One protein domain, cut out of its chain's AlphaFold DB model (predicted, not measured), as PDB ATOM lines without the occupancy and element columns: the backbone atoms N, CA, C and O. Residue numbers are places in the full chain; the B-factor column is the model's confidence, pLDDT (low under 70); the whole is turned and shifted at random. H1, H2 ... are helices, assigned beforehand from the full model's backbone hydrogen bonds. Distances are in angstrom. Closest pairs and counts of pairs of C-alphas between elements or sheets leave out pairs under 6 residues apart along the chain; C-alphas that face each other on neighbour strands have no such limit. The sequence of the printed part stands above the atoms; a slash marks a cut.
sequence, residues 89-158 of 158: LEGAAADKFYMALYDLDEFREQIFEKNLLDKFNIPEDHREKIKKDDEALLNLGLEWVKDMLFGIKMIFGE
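Overview. This is residues 89 to 158 of the 158 residues of the protein "YkgJ family cysteine cluster protein" of Desulfobacterales bacterium (UniProt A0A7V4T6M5). The longest helix, H4, lies side by side with H1, the two running opposite ways, while two shorter helices, H2 and H3, meet the first part of H4 crosswise. A long loop joins H2 to H3, and after H4 the last residues, 151 to 158, fold back as a tail. The printed part has 70 residues with four named helices in the order H1, H2, H3, H4 and no named strand, so the class is all helix. It is compact, with a radius of gyration of the C-alphas of 11.4 A and spans of 34 by 24 by 20 A.

Along the chain. Find C-alpha 134 at (-2.573, 19.396, 11.537); from there H4, residues 134 to 150, runs 23.5 A to C-alpha 150 at (7.069, 5.271, -4.538). Go back to C-alpha 92 at (17.073, 14.722, 0.296), where H1, residues 92 to 102, begins its 14.9 A. H2 holds residues 104 to 112 over 12.1 A, and H3 holds residues 124 to 130 over 9.9 A.

Arrangement. Start at H4, the hub, which touches the other three helices. H1 touches it at a shallow tilt of 22 degrees, opposite ways; look at the closest C-alphas, Ala 100 and Gly 141, 4.8 A apart. H2 touches residues 134 to 138 of H4 alone, about perpendicular at 74 degrees, with the C-alphas of Leu 104 and Leu 138 closest at 7.0 A. H3 touches H4 only at the corner, through residues 136 to 140 of H4 alone, at 77 degrees; the closest C-alphas are Ile 130 and Leu 137, 4.6 A. H1 and H2 only just touch, only at the corner, with 3 pairs of C-alphas within 8 A. H1 and H3 are apart. In H1, H2, H3 and H4 every O i to N i+4 pair is within hydrogen-bond range.

Size, cuts and confidence. The C-alphas farthest apart are those of Glu 90 and Asp 125, 34.3 A. The printed part has no cut; the link from H2 to H3 is long, with 11 residues. Look for low confidence at residues 157 to 158, under 70.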
ATOM      1  N   LEU A  89      16.776   5.086   4.010       93.44
ATOM      2  CA  LEU A  89      16.460   6.326   3.299       93.44
ATOM      3  C   LEU A  89      17.536   7.362   3.642       93.44
ATOM      4  O   LEU A  89      17.827   7.546   4.824       93.44
ATOM      5  N   GLU A  90      18.136   8.009   2.644       93.25
ATOM      6  CA  GLU A  90      19.254   8.941   2.846       93.25
ATOM      7  C   GLU A  90      19.104  10.222   2.014       93.25
ATOM      8  O   GLU A  90      18.345  10.271   1.041       93.25
ATOM      9  N   GLY A  91      19.836  11.263   2.420       95.81
ATOM     10  CA  GLY A  91      19.870  12.565   1.757       95.81
ATOM     11  C   GLY A  91      18.494  13.223   1.643       95.81
ATOM     12  O   GLY A  91      17.628  13.049   2.499       95.81
ATOM     13  N   ALA A  92      18.271  13.915   0.524       95.50
ATOM     14  CA  ALA A  92      17.073  14.722   0.296       95.50
ATOM     15  C   ALA A  92      15.748  13.947   0.429       95.50
ATOM     16  O   ALA A  92      14.716  14.541   0.734       95.50
ATOM     17  N   ALA A  93      15.744  12.632   0.192       95.00
ATOM     18  CA  ALA A  93      14.544  11.818   0.361       95.00
ATOM     19  C   ALA A  93      14.181  11.635   1.847       95.00
ATOM     20  O   ALA A  93      13.002  11.668   2.198       95.00
ATOM     21  N   ALA A  94      15.186  11.482   2.718       96.62
ATOM     22  CA  ALA A  94      14.990  11.404   4.163       96.62
ATOM     23  C   ALA A  94      14.544  12.752   4.739       96.62
ATOM     24  O   ALA A  94      13.610  12.784   5.536       96.62
ATOM     25  N   ASP A  95      15.140  13.850   4.271       97.38
ATOM     26  CA  ASP A  95      14.783  15.205   4.705       97.38
ATOM     27  C   ASP A  95      13.329  15.537   4.345       97.38
ATOM     28  O   ASP A  95      12.563  16.004   5.184       97.38
ATOM     29  N   LYS A  96      12.903  15.210   3.118       96.75
ATOM     30  CA  LYS A  96      11.511  15.384   2.680       96.75
ATOM     31  C   LYS A  96      10.529  14.523   3.472       96.75
ATOM     32  O   LYS A  96       9.449  14.995   3.813       96.75
ATOM     33  N   PHE A  97      10.888  13.270   3.761       97.31
ATOM     34  CA  PHE A  97      10.075  12.392   4.606       97.31
ATOM     35  C   PHE A  97       9.918  12.971   6.017       97.31
ATOM     36  O   PHE A  97       8.814  12.975   6.560       97.31
ATOM     37  N   TYR A  98      11.012  13.474   6.596       97.44
ATOM     38  CA  TYR A  98      10.999  14.103   7.911       97.44
ATOM     39  C   TYR A  98      10.113  15.349   7.916       97.44
ATOM     40  O   TYR A  98       9.198  15.430   8.727       97.44
ATOM     41  N   MET A  99      10.320  16.255   6.960       97.69
ATOM     42  CA  MET A  99       9.508  17.458   6.794       97.69
ATOM     43  C   MET A  99       8.013  17.118   6.746       97.69
ATOM     44  O   MET A  99       7.242  17.591   7.568       97.69
ATOM     45  N   ALA A 100       7.595  16.215   5.855       97.38
ATOM     46  CA  ALA A 100       6.174  15.935   5.658       97.38
ATOM     47  C   ALA A 100       5.466  15.250   6.841       97.38
ATOM     48  O   ALA A 100       4.246  15.359   6.943       97.38
ATOM     49  N   LEU A 101       6.186  14.513   7.700       96.94
ATOM     50  CA  LEU A 101       5.573  13.690   8.759       96.94
ATOM     51  C   LEU A 101       5.948  14.095  10.191       96.94
ATOM     52  O   LEU A 101       5.292  13.647  11.131       96.94
ATOM     53  N   TYR A 102       6.992  14.905  10.367       95.81
ATOM     54  CA  TYR A 102       7.525  15.285  11.678       95.81
ATOM     55  C   TYR A 102       7.724  16.795  11.847       95.81
ATOM     56  O   TYR A 102       7.794  17.240  12.991       95.81
ATOM     57  N   ASP A 103       7.764  17.571  10.759       97.69
ATOM     58  CA  ASP A 103       7.847  19.037  10.781       97.69
ATOM     59  C   ASP A 103       6.697  19.648   9.964       97.69
ATOM     60  O   ASP A 103       6.856  20.154   8.850       97.69
ATOM     61  N   LEU A 104       5.486  19.523  10.515       96.94
ATOM     62  CA  LEU A 104       4.262  19.964   9.846       96.94
ATOM     63  C   LEU A 104       4.219  21.483   9.633       96.94
ATOM     64  O   LEU A 104       3.555  21.930   8.700       96.94
ATOM     65  N   ASP A 105       4.926  22.262  10.450       97.19
ATOM     66  CA  ASP A 105       5.008  23.713  10.298       97.19
ATOM     67  C   ASP A 105       5.787  24.076   9.026       97.19
ATOM     68  O   ASP A 105       5.255  24.781   8.163       97.19
ATOM     69  N   GLU A 106       6.986  23.514   8.836       97.56
ATOM     70  CA  GLU A 106       7.748  23.700   7.593       97.56
ATOM     71  C   GLU A 106       6.995  23.106   6.397       97.56
ATOM     72  O   GLU A 106       6.935  23.713   5.328       97.56
ATOM     73  N   PHE A 107       6.366  21.935   6.547       98.06
ATOM     74  CA  PHE A 107       5.602  21.337   5.451       98.06
ATOM     75  C   PHE A 107       4.438  22.232   5.004       98.06
ATOM     76  O   PHE A 107       4.208  22.406   3.804       98.06
ATOM     77  N   ARG A 108       3.734  22.851   5.957       96.56
ATOM     78  CA  ARG A 108       2.682  23.839   5.703       96.56
ATOM     79  C   ARG A 108       3.237  25.046   4.946       96.56
ATOM     80  O   ARG A 108       2.655  25.426   3.930       96.56
ATOM     81  N   GLU A 109       4.356  25.609   5.395       96.56
ATOM     82  CA  GLU A 109       5.030  26.722   4.711       96.56
ATOM     83  C   GLU A 109       5.385  26.349   3.263       96.56
ATOM     84  O   GLU A 109       5.065  27.070   2.317       96.56
ATOM     85  N   GLN A 110       5.967  25.168   3.056       96.50
ATOM     86  CA  GLN A 110       6.365  24.692   1.732       96.50
ATOM     87  C   GLN A 110       5.176  24.566   0.772       96.50
ATOM     88  O   GLN A 110       5.292  24.901  -0.408       96.50
ATOM     89  N   ILE A 111       4.017  24.125   1.264       95.00
ATOM     90  CA  ILE A 111       2.795  24.016   0.459       95.00
ATOM     91  C   ILE A 111       2.256  25.393   0.067       95.00
ATOM     92  O   ILE A 111       1.899  25.590  -1.092       95.00
ATOM     93  N   PHE A 112       2.159  26.325   1.019       93.75
ATOM     94  CA  PHE A 112       1.401  27.567   0.831       93.75
ATOM     95  C   PHE A 112       2.236  28.772   0.402       93.75
ATOM     96  O   PHE A 112       1.689  29.684  -0.214       93.75
ATOM     97  N   GLU A 113       3.529  28.784   0.713       94.44
ATOM     98  CA  GLU A 113       4.434  29.897   0.405       94.44
ATOM     99  C   GLU A 113       5.414  29.548  -0.715       94.44
ATOM    100  O   GLU A 113       5.776  30.406  -1.519       94.44
ATOM    101  N   LYS A 114       5.824  28.276  -0.796       93.62
ATOM    102  CA  LYS A 114       6.800  27.783  -1.786       93.62
ATOM    103  C   LYS A 114       6.172  26.898  -2.861       93.62
ATOM    104  O   LYS A 114       6.901  26.345  -3.686       93.62
ATOM    105  N   ASN A 115       4.839  26.803  -2.891       91.00
ATOM    106  CA  ASN A 115       4.085  26.174  -3.976       91.00
ATOM    107  C   ASN A 115       4.462  24.697  -4.221       91.00
ATOM    108  O   ASN A 115       4.406  24.200  -5.350       91.00
ATOM    109  N   LEU A 116       4.847  23.971  -3.160       91.75
ATOM    110  CA  LEU A 116       5.325  22.584  -3.241       91.75
ATOM    111  C   LEU A 116       4.352  21.668  -3.997       91.75
ATOM    112  O   LEU A 116       4.783  20.744  -4.691       91.75
ATOM    113  N   LEU A 117       3.046  21.924  -3.863       89.00
ATOM    114  CA  LEU A 117       1.988  21.085  -4.414       89.00
ATOM    115  C   LEU A 117       1.235  21.705  -5.602       89.00
ATOM    116  O   LEU A 117       0.207  21.164  -5.991       89.00
ATOM    117  N   ASP A 118       1.747  22.761  -6.240       86.94
ATOM    118  CA  ASP A 118       1.061  23.444  -7.357       86.94
ATOM    119  C   ASP A 118       0.723  22.534  -8.546       86.94
ATOM    120  O   ASP A 118      -0.213  22.787  -9.303       86.94
ATOM    121  N   LYS A 119       1.489  21.456  -8.732       85.56
ATOM    122  CA  LYS A 119       1.248  20.471  -9.798       85.56
ATOM    123  C   LYS A 119       0.096  19.516  -9.480       85.56
ATOM    124  O   LYS A 119      -0.348  18.789 -10.369       85.56
ATOM    125  N   PHE A 120      -0.362  19.483  -8.232       86.19
ATOM    126  CA  PHE A 120      -1.453  18.632  -7.787       86.19
ATOM    127  C   PHE A 120      -2.752  19.431  -7.801       86.19
ATOM    128  O   PHE A 120      -2.844  20.520  -7.242       86.19
ATOM    129  N   ASN A 121      -3.787  18.865  -8.418       83.38
ATOM    130  CA  ASN A 121      -5.124  19.446  -8.395       83.38
ATOM    131  C   ASN A 121      -5.810  19.108  -7.062       83.38
ATOM    132  O   ASN A 121      -6.637  18.197  -7.004       83.38
ATOM    133  N   ILE A 122      -5.399  19.788  -5.990       86.06
ATOM    134  CA  ILE A 122      -5.982  19.628  -4.655       86.06
ATOM    135  C   ILE A 122      -7.308  20.402  -4.612       86.06
ATOM    136  O   ILE A 122      -7.301  21.598  -4.903       86.06
ATOM    137  N   PRO A 123      -8.433  19.761  -4.246       88.69
ATOM    138  CA  PRO A 123      -9.705  20.455  -4.056       88.69
ATOM    139  C   PRO A 123      -9.602  21.617  -3.050       88.69
ATOM    140  O   PRO A 123      -8.875  21.532  -2.057       88.69
ATOM    141  N   GLU A 124     -10.315  22.719  -3.293       88.06
ATOM    142  CA  GLU A 124     -10.189  23.947  -2.484       88.06
ATOM    143  C   GLU A 124     -10.655  23.752  -1.030       88.06
ATOM    144  O   GLU A 124     -10.060  24.283  -0.093       88.06
ATOM    145  N   ASP A 125     -11.680  22.932  -0.817       88.69
ATOM    146  CA  ASP A 125     -12.155  22.515   0.502       88.69
ATOM    147  C   ASP A 125     -11.088  21.725   1.275       88.69
ATOM    148  O   ASP A 125     -10.843  21.992   2.456       88.69
ATOM    149  N   HIS A 126     -10.382  20.816   0.596       88.81
ATOM    150  CA  HIS A 126      -9.215  20.142   1.160       88.81
ATOM    151  C   HIS A 126      -8.101  21.133   1.483       88.81
ATOM    152  O   HIS A 126      -7.513  21.047   2.562       88.81
ATOM    153  N   ARG A 127      -7.826  22.087   0.589       90.81
ATOM    154  CA  ARG A 127      -6.783  23.103   0.762       90.81
ATOM    155  C   ARG A 127      -7.031  23.982   1.992       90.81
ATOM    156  O   ARG A 127      -6.118  24.203   2.787       90.81
ATOM    157  N   GLU A 128      -8.266  24.422   2.201       91.75
ATOM    158  CA  GLU A 128      -8.645  25.192   3.390       91.75
ATOM    159  C   GLU A 128      -8.580  24.361   4.677       91.75
ATOM    160  O   GLU A 128      -8.194  24.879   5.729       91.75
ATOM    161  N   LYS A 129      -8.913  23.066   4.602       93.44
ATOM    162  CA  LYS A 129      -8.835  22.150   5.745       93.44
ATOM    163  C   LYS A 129      -7.391  21.906   6.170       93.44
ATOM    164  O   LYS A 129      -7.051  22.144   7.328       93.44
ATOM    165  N   ILE A 130      -6.522  21.506   5.237       94.25
ATOM    166  CA  ILE A 130      -5.112  21.233   5.543       94.25
ATOM    167  C   ILE A 130      -4.400  22.479   6.059       94.25
ATOM    168  O   ILE A 130      -3.408  22.317   6.744       94.25
ATOM    169  N   LYS A 131      -4.897  23.699   5.786       93.12
ATOM    170  CA  LYS A 131      -4.352  24.973   6.284       93.12
ATOM    171  C   LYS A 131      -4.591  25.220   7.781       93.12
ATOM    172  O   LYS A 131      -3.861  26.007   8.376       93.12
ATOM    173  N   LYS A 132      -5.602  24.586   8.382       94.38
ATOM    174  CA  LYS A 132      -6.036  24.850   9.771       94.38
ATOM    175  C   LYS A 132      -6.022  23.611  10.668       94.38
ATOM    176  O   LYS A 132      -6.189  23.746  11.875       94.38
ATOM    177  N   ASP A 133      -5.855  22.427  10.085       95.31
ATOM    178  CA  ASP A 133      -5.916  21.143  10.779       95.31
ATOM    179  C   ASP A 133      -4.627  20.344  10.530       95.31
ATOM    180  O   ASP A 133      -4.347  19.925   9.404       95.31
ATOM    181  N   ASP A 134      -3.834  20.145  11.586       94.75
ATOM    182  CA  ASP A 134      -2.573  19.396  11.537       94.75
ATOM    183  C   ASP A 134      -2.783  17.907  11.255       94.75
ATOM    184  O   ASP A 134      -1.944  17.276  10.620       94.75
ATOM    185  N   GLU A 135      -3.908  17.322  11.675       92.62
ATOM    186  CA  GLU A 135      -4.219  15.927  11.361       92.62
ATOM    187  C   GLU A 135      -4.550  15.786   9.875       92.62
ATOM    188  O   GLU A 135      -4.095  14.850   9.217       92.62
ATOM    189  N   ALA A 136      -5.296  16.738   9.307       94.31
ATOM    190  CA  ALA A 136      -5.526  16.778   7.866       94.31
ATOM    191  C   ALA A 136      -4.212  16.982   7.091       94.31
ATOM    192  O   ALA A 136      -3.989  16.312   6.082       94.31
ATOM    193  N   LEU A 137      -3.327  17.856   7.580       96.19
ATOM    194  CA  LEU A 137      -2.018  18.094   6.976       96.19
ATOM    195  C   LEU A 137      -1.096  16.867   7.059       96.19
ATOM    196  O   LEU A 137      -0.458  16.521   6.069       96.19
ATOM    197  N   LEU A 138      -1.067  16.163   8.192       95.75
ATOM    198  CA  LEU A 138      -0.309  14.920   8.347       95.75
ATOM    199  C   LEU A 138      -0.805  13.841   7.379       95.75
ATOM    200  O   LEU A 138      -0.007  13.146   6.754       95.75
ATOM    201  N   ASN A 139      -2.125  13.722   7.211       94.38
ATOM    202  CA  ASN A 139      -2.718  12.792   6.250       94.38
ATOM    203  C   ASN A 139      -2.324  13.117   4.807       94.38
ATOM    204  O   ASN A 139      -2.003  12.210   4.041       94.38
ATOM    205  N   LEU A 140      -2.275  14.401   4.452       95.06
ATOM    206  CA  LEU A 140      -1.726  14.833   3.172       95.06
ATOM    207  C   LEU A 140      -0.237  14.483   3.047       95.06
ATOM    208  O   LEU A 140       0.189  14.025   1.990       95.06
ATOM    209  N   GLY A 141       0.545  14.672   4.113       96.00
ATOM    210  CA  GLY A 141       1.961  14.312   4.165       96.00
ATOM    211  C   GLY A 141       2.191  12.828   3.885       96.00
ATOM    212  O   GLY A 141       3.067  12.484   3.093       96.00
ATOM    213  N   LEU A 142       1.358  11.948   4.449       95.81
ATOM    214  CA  LEU A 142       1.398  10.507   4.176       95.81
ATOM    215  C   LEU A 142       1.179  10.207   2.686       95.81
ATOM    216  O   LEU A 142       1.958   9.456   2.102       95.81
ATOM    217  N   GLU A 143       0.166  10.811   2.063       94.94
ATOM    218  CA  GLU A 143      -0.116  10.636   0.631       94.94
ATOM    219  C   GLU A 143       0.992  11.222  -0.254       94.94
ATOM    220  O   GLU A 143       1.422  10.596  -1.222       94.94
ATOM    221  N   TRP A 144       1.523  12.389   0.105       96.00
ATOM    222  CA  TRP A 144       2.613  13.018  -0.637       96.00
ATOM    223  C   TRP A 144       3.902  12.194  -0.573       96.00
ATOM    224  O   TRP A 144       4.600  12.051  -1.574       96.00
ATOM    225  N   VAL A 145       4.205  11.588   0.579       96.94
ATOM    226  CA  VAL A 145       5.341  10.668   0.719       96.94
ATOM    227  C   VAL A 145       5.168   9.435  -0.172       96.94
ATOM    228  O   VAL A 145       6.160   8.977  -0.747       96.94
ATOM    229  N   LYS A 146       3.944   8.905  -0.327       95.69
ATOM    230  CA  LYS A 146       3.678   7.781  -1.245       95.69
ATOM    231  C   LYS A 146       4.007   8.143  -2.693       95.69
ATOM    232  O   LYS A 146       4.656   7.356  -3.383       95.69
ATOM    233  N   ASP A 147       3.614   9.333  -3.131       95.38
ATOM    234  CA  ASP A 147       3.915   9.840  -4.472       95.38
ATOM    235  C   ASP A 147       5.420  10.078  -4.652       95.38
ATOM    236  O   ASP A 147       6.051   9.507  -5.540       95.38
ATOM    237  N   MET A 148       6.024  10.826  -3.729       95.12
ATOM    238  CA  MET A 148       7.417  11.259  -3.809       95.12
ATOM    239  C   MET A 148       8.429  10.107  -3.708       95.12
ATOM    240  O   MET A 148       9.449  10.142  -4.395       95.12
ATOM    241  N   LEU A 149       8.174   9.090  -2.872       96.06
ATOM    242  CA  LEU A 149       9.094   7.957  -2.690       96.06
ATOM    243  C   LEU A 149       8.779   6.752  -3.574       96.06
ATOM    244  O   LEU A 149       9.697   6.006  -3.913       96.06
ATOM    245  N   PHE A 150       7.506   6.518  -3.901       95.00
ATOM    246  CA  PHE A 150       7.069   5.271  -4.538       95.00
ATOM    247  C   PHE A 150       6.326   5.480  -5.861       95.00
ATOM    248  O   PHE A 150       5.948   4.497  -6.495       95.00
ATOM    249  N   GLY A 151       6.109   6.728  -6.291       93.62
ATOM    250  CA  GLY A 151       5.365   7.049  -7.513       93.62
ATOM    251  C   GLY A 151       3.880   6.688  -7.440       93.62
ATOM    252  O   GLY A 151       3.231   6.533  -8.475       93.62
ATOM    253  N   ILE A 152       3.339   6.503  -6.232       93.81
ATOM    254  CA  ILE A 152       1.925   6.190  -6.019       93.81
ATOM    255  C   ILE A 152       1.158   7.503  -5.982       93.81
ATOM    256  O   ILE A 152       1.305   8.282  -5.046       93.81
ATOM    257  N   LYS A 153       0.331   7.723  -7.005       90.69
ATOM    258  CA  LYS A 153      -0.443   8.953  -7.162       90.69
ATOM    259  C   LYS A 153      -1.238   9.261  -5.895       90.69
ATOM    260  O   LYS A 153      -1.983   8.407  -5.416       90.69
ATOM    261  N   MET A 154      -1.122  10.501  -5.424       89.19
ATOM    262  CA  MET A 154      -1.884  10.993  -4.277       89.19
ATOM    263  C   MET A 154      -3.387  10.794  -4.490       89.19
ATOM    264  O   MET A 154      -3.930  11.160  -5.541       89.19
ATOM    265  N   ILE A 155      -4.053  10.248  -3.476       81.94
ATOM    266  CA  ILE A 155      -5.506  10.121  -3.452       81.94
ATOM    267  C   ILE A 155      -6.053  11.156  -2.474       81.94
ATOM    268  O   ILE A 155      -5.814  11.096  -1.270       81.94
ATOM    269  N   PHE A 156      -6.823  12.100  -3.003       72.19
ATOM    270  CA  PHE A 156      -7.624  13.026  -2.212       72.19
ATOM    271  C   PHE A 156      -9.022  12.405  -2.110       72.19
ATOM    272  O   PHE A 156      -9.792  12.458  -3.066       72.19
ATOM    273  N   GLY A 157      -9.281  11.665  -1.031       59.34
ATOM    274  CA  GLY A 157     -10.594  11.063  -0.769       59.34
ATOM    275  C   GLY A 157     -11.573  12.072  -0.163       59.34
ATOM    276  O   GLY A 157     -11.111  12.976   0.528       59.34
ATOM    277  N   GLU A 158     -12.871  11.871  -0.436       40.16
ATOM    278  CA  GLU A 158     -14.043  12.666   0.007       40.16
ATOM    279  C   GLU A 158     -14.011  13.176   1.462       40.16
ATOM    280  O   GLU A 158     -13.572  12.430   2.373       40.16
TER     281      GLU A 158